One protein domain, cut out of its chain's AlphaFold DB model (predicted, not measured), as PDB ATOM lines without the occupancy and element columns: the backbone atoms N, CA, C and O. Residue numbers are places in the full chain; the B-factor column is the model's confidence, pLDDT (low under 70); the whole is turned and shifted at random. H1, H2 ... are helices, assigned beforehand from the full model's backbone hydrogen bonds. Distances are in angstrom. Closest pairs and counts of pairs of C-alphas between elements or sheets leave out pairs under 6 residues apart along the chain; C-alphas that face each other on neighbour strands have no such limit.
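Overview. This is residues 137 to 182 of the 182 residues of the protein "AAA-ATPase At3g28610-like" of Nelumbo nucifera (UniProt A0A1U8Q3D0). Three short helices, H1, H2 and H3, form a loose frame: their centres make a triangle, and no helix touches another. H1 is near both H2 and H3, while residues 163 to 168, where the chain turns from H2 towards H3, stick out at one end. The printed part has 46 residues with three named helices in the order H1, H2, H3 and no named strand; the class is all helix. By its radius of gyration of the C-alphas, 10.4 A, the whole is compact, with a rounded outline spanning 26 by 21 by 18 A.

Along the chain. Find C-alpha 137 at (-33.297, 29.464, 29.647); from there H1, residues 137 to 147, runs 14.9 A to Leu 147, with x falling. Look next at Phe 155, where H2, residues 155 to 164, begins; it runs 14.3 A to C-alpha 164 at (-20.640, 37.761, 30.233), with x rising. H3, residues 169 to 180, is the longest helix, 16.7 A, and ends at C-alpha 180 at (-42.144, 48.102, 30.393), with x falling again.

Arrangement. Start from H1: it is near H2, with 7 pairs of C-alphas within 10 A. H1 is also near H3, with 11 such pairs. H2 and H3 are apart, with no C-alphas within 8 A. Along the backbones of H1, H2 and H3, every O i to N i+4 pair is within hydrogen-bond range.

Size, cuts and confidence. The C-alphas farthest apart are those of Glu 164 and Glu 181, 26.4 A. The printed part has no cut and ends at the chain's last residue, Gln 182. The link from H1 to H2, 7 residues, is short; that from H2 to H3, 4 residues, is tight. Residues 163 to 168, of which 163 and 164 belong to H2, stand free. Mean pLDDT of the printed part is 81.3; look for values under 70 at residues 179 to 182, of which 179 and 180 belong to H3.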
ATOM      1  N   GLU A 137     -32.112  30.319  29.672       88.75
ATOM      2  CA  GLU A 137     -33.297  29.464  29.647       88.75
ATOM      3  C   GLU A 137     -34.297  29.893  30.728       88.75
ATOM      4  O   GLU A 137     -35.479  30.048  30.438       88.75
ATOM      5  N   GLY A 138     -33.822  30.195  31.944       88.56
ATOM      6  CA  GLY A 138     -34.665  30.749  33.006       88.56
ATOM      7  C   GLY A 138     -35.266  32.107  32.631       88.56
ATOM      8  O   GLY A 138     -36.444  32.354  32.878       88.56
ATOM      9  N   PHE A 139     -34.493  32.968  31.965       88.00
ATOM     10  CA  PHE A 139     -34.997  34.231  31.425       88.00
ATOM     11  C   PHE A 139     -36.092  34.014  30.375       88.00
ATOM     12  O   PHE A 139     -37.104  34.707  30.422       88.00
ATOM     13  N   LYS A 140     -35.922  33.060  29.452       88.31
ATOM     14  CA  LYS A 140     -36.945  32.731  28.447       88.31
ATOM     15  C   LYS A 140     -38.254  32.296  29.092       88.31
ATOM     16  O   LYS A 140     -39.306  32.783  28.695       88.31
ATOM     17  N   GLU A 141     -38.181  31.439  30.107       89.31
ATOM     18  CA  GLU A 141     -39.364  31.025  30.864       89.31
ATOM     19  C   GLU A 141     -40.032  32.216  31.562       89.31
ATOM     20  O   GLU A 141     -41.254  32.338  31.541       89.31
ATOM     21  N   LEU A 142     -39.261  33.148  32.131       87.12
ATOM     22  CA  LEU A 142     -39.826  34.379  32.691       87.12
ATOM     23  C   LEU A 142     -40.475  35.267  31.620       87.12
ATOM     24  O   LEU A 142     -41.585  35.754  31.823       87.12
ATOM     25  N   ALA A 143     -39.802  35.487  30.492       86.69
ATOM     26  CA  ALA A 143     -40.318  36.312  29.404       86.69
ATOM     27  C   ALA A 143     -41.624  35.733  28.848       86.69
ATOM     28  O   ALA A 143     -42.588  36.467  28.650       86.69
ATOM     29  N   LYS A 144     -41.692  34.411  28.689       88.69
ATOM     30  CA  LYS A 144     -42.914  33.717  28.293       88.69
ATOM     31  C   LYS A 144     -44.013  33.852  29.348       88.69
ATOM     32  O   LYS A 144     -45.111  34.282  29.026       88.69
ATOM     33  N   ASN A 145     -43.726  33.536  30.610       87.06
ATOM     34  CA  ASN A 145     -44.756  33.487  31.651       87.06
ATOM     35  C   ASN A 145     -45.329  34.859  32.023       87.06
ATOM     36  O   ASN A 145     -46.490  34.940  32.413       87.06
ATOM     37  N   TYR A 146     -44.526  35.922  31.938       84.00
ATOM     38  CA  TYR A 146     -44.941  37.249  32.394       84.00
ATOM     39  C   TYR A 146     -45.176  38.263  31.275       84.00
ATOM     40  O   TYR A 146     -45.930  39.209  31.485       84.00
ATOM     41  N   LEU A 147     -44.526  38.102  30.119       84.94
ATOM     42  CA  LEU A 147     -44.639  39.030  28.984       84.94
ATOM     43  C   LEU A 147     -45.309  38.394  27.764       84.94
ATOM     44  O   LEU A 147     -45.529  39.094  26.782       84.94
ATOM     45  N   ASP A 148     -45.598  37.091  27.813       86.25
ATOM     46  CA  ASP A 148     -46.119  36.306  26.687       86.25
ATOM     47  C   ASP A 148     -45.216  36.376  25.436       86.25
ATOM     48  O   ASP A 148     -45.661  36.301  24.293       86.25
ATOM     49  N   VAL A 149     -43.899  36.538  25.649       83.94
ATOM     50  CA  VAL A 149     -42.896  36.615  24.575       83.94
ATOM     51  C   VAL A 149     -42.123  35.305  24.486       83.94
ATOM     52  O   VAL A 149     -41.242  35.029  25.300       83.94
ATOM     53  N   GLU A 150     -42.396  34.514  23.448       79.88
ATOM     54  CA  GLU A 150     -41.667  33.263  23.191       79.88
ATOM     55  C   GLU A 150     -40.358  33.475  22.417       79.88
ATOM     56  O   GLU A 150     -39.379  32.748  22.609       79.88
ATOM     57  N   SER A 151     -40.312  34.482  21.541       79.06
ATOM     58  CA  SER A 151     -39.115  34.827  20.773       79.06
ATOM     59  C   SER A 151     -39.100  36.304  20.390       79.06
ATOM     60  O   SER A 151     -40.129  36.885  20.050       79.06
ATOM     61  N   HIS A 152     -37.921  36.923  20.452       78.31
ATOM     62  CA  HIS A 152     -37.719  38.309  20.039       78.31
ATOM     63  C   HIS A 152     -36.291  38.485  19.512       78.31
ATOM     64  O   HIS A 152     -35.355  37.892  20.047       78.31
ATOM     65  N   ASN A 153     -36.096  39.318  18.488       75.38
ATOM     66  CA  ASN A 153     -34.785  39.540  17.854       75.38
ATOM     67  C   ASN A 153     -33.624  39.878  18.827       75.38
ATOM     68  O   ASN A 153     -32.521  39.375  18.628       75.38
ATOM     69  N   PRO A 154     -33.814  40.663  19.907       79.75
ATOM     70  CA  PRO A 154     -32.781  40.965  20.897       79.75
ATOM     71  C   PRO A 154     -32.425  39.797  21.823       79.75
ATOM     72  O   PRO A 154     -31.535  39.960  22.651       79.75
ATOM     73  N   PHE A 155     -33.097  38.643  21.747       84.31
ATOM     74  CA  PHE A 155     -32.810  37.514  22.639       84.31
ATOM     75  C   PHE A 155     -31.377  37.005  22.482       84.31
ATOM     76  O   PHE A 155     -30.770  36.639  23.483       84.31
ATOM     77  N   GLU A 156     -30.808  37.046  21.276       83.50
ATOM     78  CA  GLU A 156     -29.401  36.683  21.069       83.50
ATOM     79  C   GLU A 156     -28.447  37.690  21.730       83.50
ATOM     80  O   GLU A 156     -27.481  37.293  22.381       83.50
ATOM     81  N   ASN A 157     -28.772  38.986  21.690       82.69
ATOM     82  CA  ASN A 157     -27.997  40.007  22.402       82.69
ATOM     83  C   ASN A 157     -28.091  39.808  23.923       82.69
ATOM     84  O   ASN A 157     -27.090  39.902  24.628       82.69
ATOM     85  N   ILE A 158     -29.286  39.502  24.438       83.94
ATOM     86  CA  ILE A 158     -29.503  39.223  25.865       83.94
ATOM     87  C   ILE A 158     -28.747  37.960  26.280       83.94
ATOM     88  O   ILE A 158     -28.086  37.964  27.314       83.94
ATOM     89  N   ARG A 159     -28.785  36.903  25.464       86.56
ATOM     90  CA  ARG A 159     -28.026  35.668  25.689       86.56
ATOM     91  C   ARG A 159     -26.535  35.952  25.819       86.56
ATOM     92  O   ARG A 159     -25.914  35.470  26.763       86.56
ATOM     93  N   GLN A 160     -25.976  36.749  24.910       86.44
ATOM     94  CA  GLN A 160     -24.567  37.122  24.967       86.44
ATOM     95  C   GLN A 160     -24.254  37.924  26.240       86.44
ATOM     96  O   GLN A 160     -23.348  37.559  26.987       86.44
ATOM     97  N   LEU A 161     -25.065  38.931  26.572       83.88
ATOM     98  CA  LEU A 161     -24.890  39.735  27.789       83.88
ATOM     99  C   LEU A 161     -24.989  38.902  29.081       83.88
ATOM    100  O   LEU A 161     -24.231  39.130  30.024       83.88
ATOM    101  N   MET A 162     -25.894  37.921  29.130       86.06
ATOM    102  CA  MET A 162     -26.030  37.002  30.268       86.06
ATOM    103  C   MET A 162     -24.884  35.985  30.352       86.06
ATOM    104  O   MET A 162     -24.619  35.471  31.433       86.06
ATOM    105  N   SER A 163     -24.185  35.702  29.248       85.12
ATOM    106  CA  SER A 163     -22.976  34.861  29.269       85.12
ATOM    107  C   SER A 163     -21.757  35.585  29.850       85.12
ATOM    108  O   SER A 163     -20.881  34.956  30.435       85.12
ATOM    109  N   GLU A 164     -21.725  36.914  29.731       86.69
ATOM    110  CA  GLU A 164     -20.640  37.761  30.233       86.69
ATOM    111  C   GLU A 164     -20.874  38.210  31.682       86.69
ATOM    112  O   GLU A 164     -19.923  38.511  32.404       86.69
ATOM    113  N   THR A 165     -22.136  38.260  32.126       85.56
ATOM    114  CA  THR A 165     -22.509  38.774  33.450       85.56
ATOM    115  C   THR A 165     -23.448  37.828  34.187       85.56
ATOM    116  O   THR A 165     -24.543  37.525  33.720       85.56
ATOM    117  N   ASN A 166     -23.083  37.474  35.419       86.44
ATOM    118  CA  ASN A 166     -23.988  36.784  36.332       86.44
ATOM    119  C   ASN A 166     -25.064  37.751  36.837       86.44
ATOM    120  O   ASN A 166     -24.773  38.717  37.546       86.44
ATOM    121  N   ILE A 167     -26.321  37.488  36.482       85.69
ATOM    122  CA  ILE A 167     -27.455  38.333  36.856       85.69
ATOM    123  C   ILE A 167     -28.368  37.560  37.804       85.69
ATOM    124  O   ILE A 167     -28.855  36.474  37.495       85.69
ATOM    125  N   MET A 168     -28.631  38.139  38.977       86.06
ATOM    126  CA  MET A 168     -29.642  37.604  39.886       86.06
ATOM    127  C   MET A 168     -31.044  37.824  39.320       86.06
ATOM    128  O   MET A 168     -31.341  38.897  38.790       86.06
ATOM    129  N   LEU A 169     -31.929  36.848  39.526       82.81
ATOM    130  CA  LEU A 169     -33.313  36.884  39.046       82.81
ATOM    131  C   LEU A 169     -34.041  38.177  39.445       82.81
ATOM    132  O   LEU A 169     -34.669  38.828  38.615       82.81
ATOM    133  N   ARG A 170     -33.871  38.612  40.701       82.06
ATOM    134  CA  ARG A 170     -34.440  39.866  41.221       82.06
ATOM    135  C   ARG A 170     -33.964  41.091  40.437       82.06
ATOM    136  O   ARG A 170     -34.747  42.001  40.179       82.06
ATOM    137  N   THR A 171     -32.682  41.139  40.089       84.31
ATOM    138  CA  THR A 171     -32.089  42.254  39.340       84.31
ATOM    139  C   THR A 171     -32.593  42.268  37.903       84.31
ATOM    140  O   THR A 171     -32.932  43.333  37.389       84.31
ATOM    141  N   LEU A 172     -32.677  41.093  37.275       82.62
ATOM    142  CA  LEU A 172     -33.225  40.931  35.933       82.62
ATOM    143  C   LEU A 172     -34.679  41.405  35.875       82.62
ATOM    144  O   LEU A 172     -35.023  42.230  35.036       82.62
ATOM    145  N   TRP A 173     -35.497  40.951  36.824       77.69
ATOM    146  CA  TRP A 173     -36.904  41.317  36.914       77.69
ATOM    147  C   TRP A 173     -37.110  42.825  37.085       77.69
ATOM    148  O   TRP A 173     -37.861  43.430  36.329       77.69
ATOM    149  N   LYS A 174     -36.368  43.465  38.001       82.12
ATOM    150  CA  LYS A 174     -36.413  44.928  38.174       82.12
ATOM    151  C   LYS A 174     -36.108  45.679  36.877       82.12
ATOM    152  O   LYS A 174     -36.749  46.682  36.590       82.12
ATOM    153  N   ARG A 175     -35.135  45.202  36.094       79.19
ATOM    154  CA  ARG A 175     -34.805  45.809  34.796       79.19
ATOM    155  C   ARG A 175     -35.940  45.637  33.790       79.19
ATOM    156  O   ARG A 175     -36.274  46.604  33.122       79.19
ATOM    157  N   ILE A 176     -36.539  44.448  33.722       74.00
ATOM    158  CA  ILE A 176     -37.675  44.161  32.837       74.00
ATOM    159  C   ILE A 176     -38.866  45.068  33.172       74.00
ATOM    160  O   ILE A 176     -39.372  45.733  32.277       74.00
ATOM    161  N   CYS A 177     -39.267  45.156  34.445       73.69
ATOM    162  CA  CYS A 177     -40.377  46.019  34.862       73.69
ATOM    163  C   CYS A 177     -40.126  47.489  34.508       73.69
ATOM    164  O   CYS A 177     -40.970  48.114  33.878       73.69
ATOM    165  N   ASN A 178     -38.936  48.013  34.819       75.88
ATOM    166  CA  ASN A 178     -38.589  49.402  34.509       75.88
ATOM    167  C   ASN A 178     -38.592  49.706  33.000       75.88
ATOM    168  O   ASN A 178     -38.796  50.852  32.613       75.88
ATOM    169  N   SER A 179     -38.324  48.712  32.146       67.75
ATOM    170  CA  SER A 179     -38.366  48.865  30.686       67.75
ATOM    171  C   SER A 179     -39.772  48.763  30.095       67.75
ATOM    172  O   SER A 179     -39.950  49.164  28.954       67.75
ATOM    173  N   LEU A 180     -40.744  48.217  30.830       60.94
ATOM    174  CA  LEU A 180     -42.144  48.102  30.393       60.94
ATOM    175  C   LEU A 180     -43.004  49.287  30.844       60.94
ATOM    176  O   LEU A 180     -44.090  49.493  30.314       60.94
ATOM    177  N   GLU A 181     -42.530  50.055  31.824       56.31
ATOM    178  CA  GLU A 181     -43.160  51.298  32.287       56.31
ATOM    179  C   GLU A 181     -42.778  52.533  31.438       56.31
ATOM    180  O   GLU A 181     -43.229  53.639  31.740       56.31
ATOM    181  N   GLN A 182     -41.966  52.363  30.385       43.56
ATOM    182  CA  GLN A 182     -41.616  53.393  29.390       43.56
ATOM    183  C   GLN A 182     -42.275  53.101  28.044       43.56
ATOM    184  O   GLN A 182     -42.707  54.082  27.397       43.56
TER     185      GLN A 182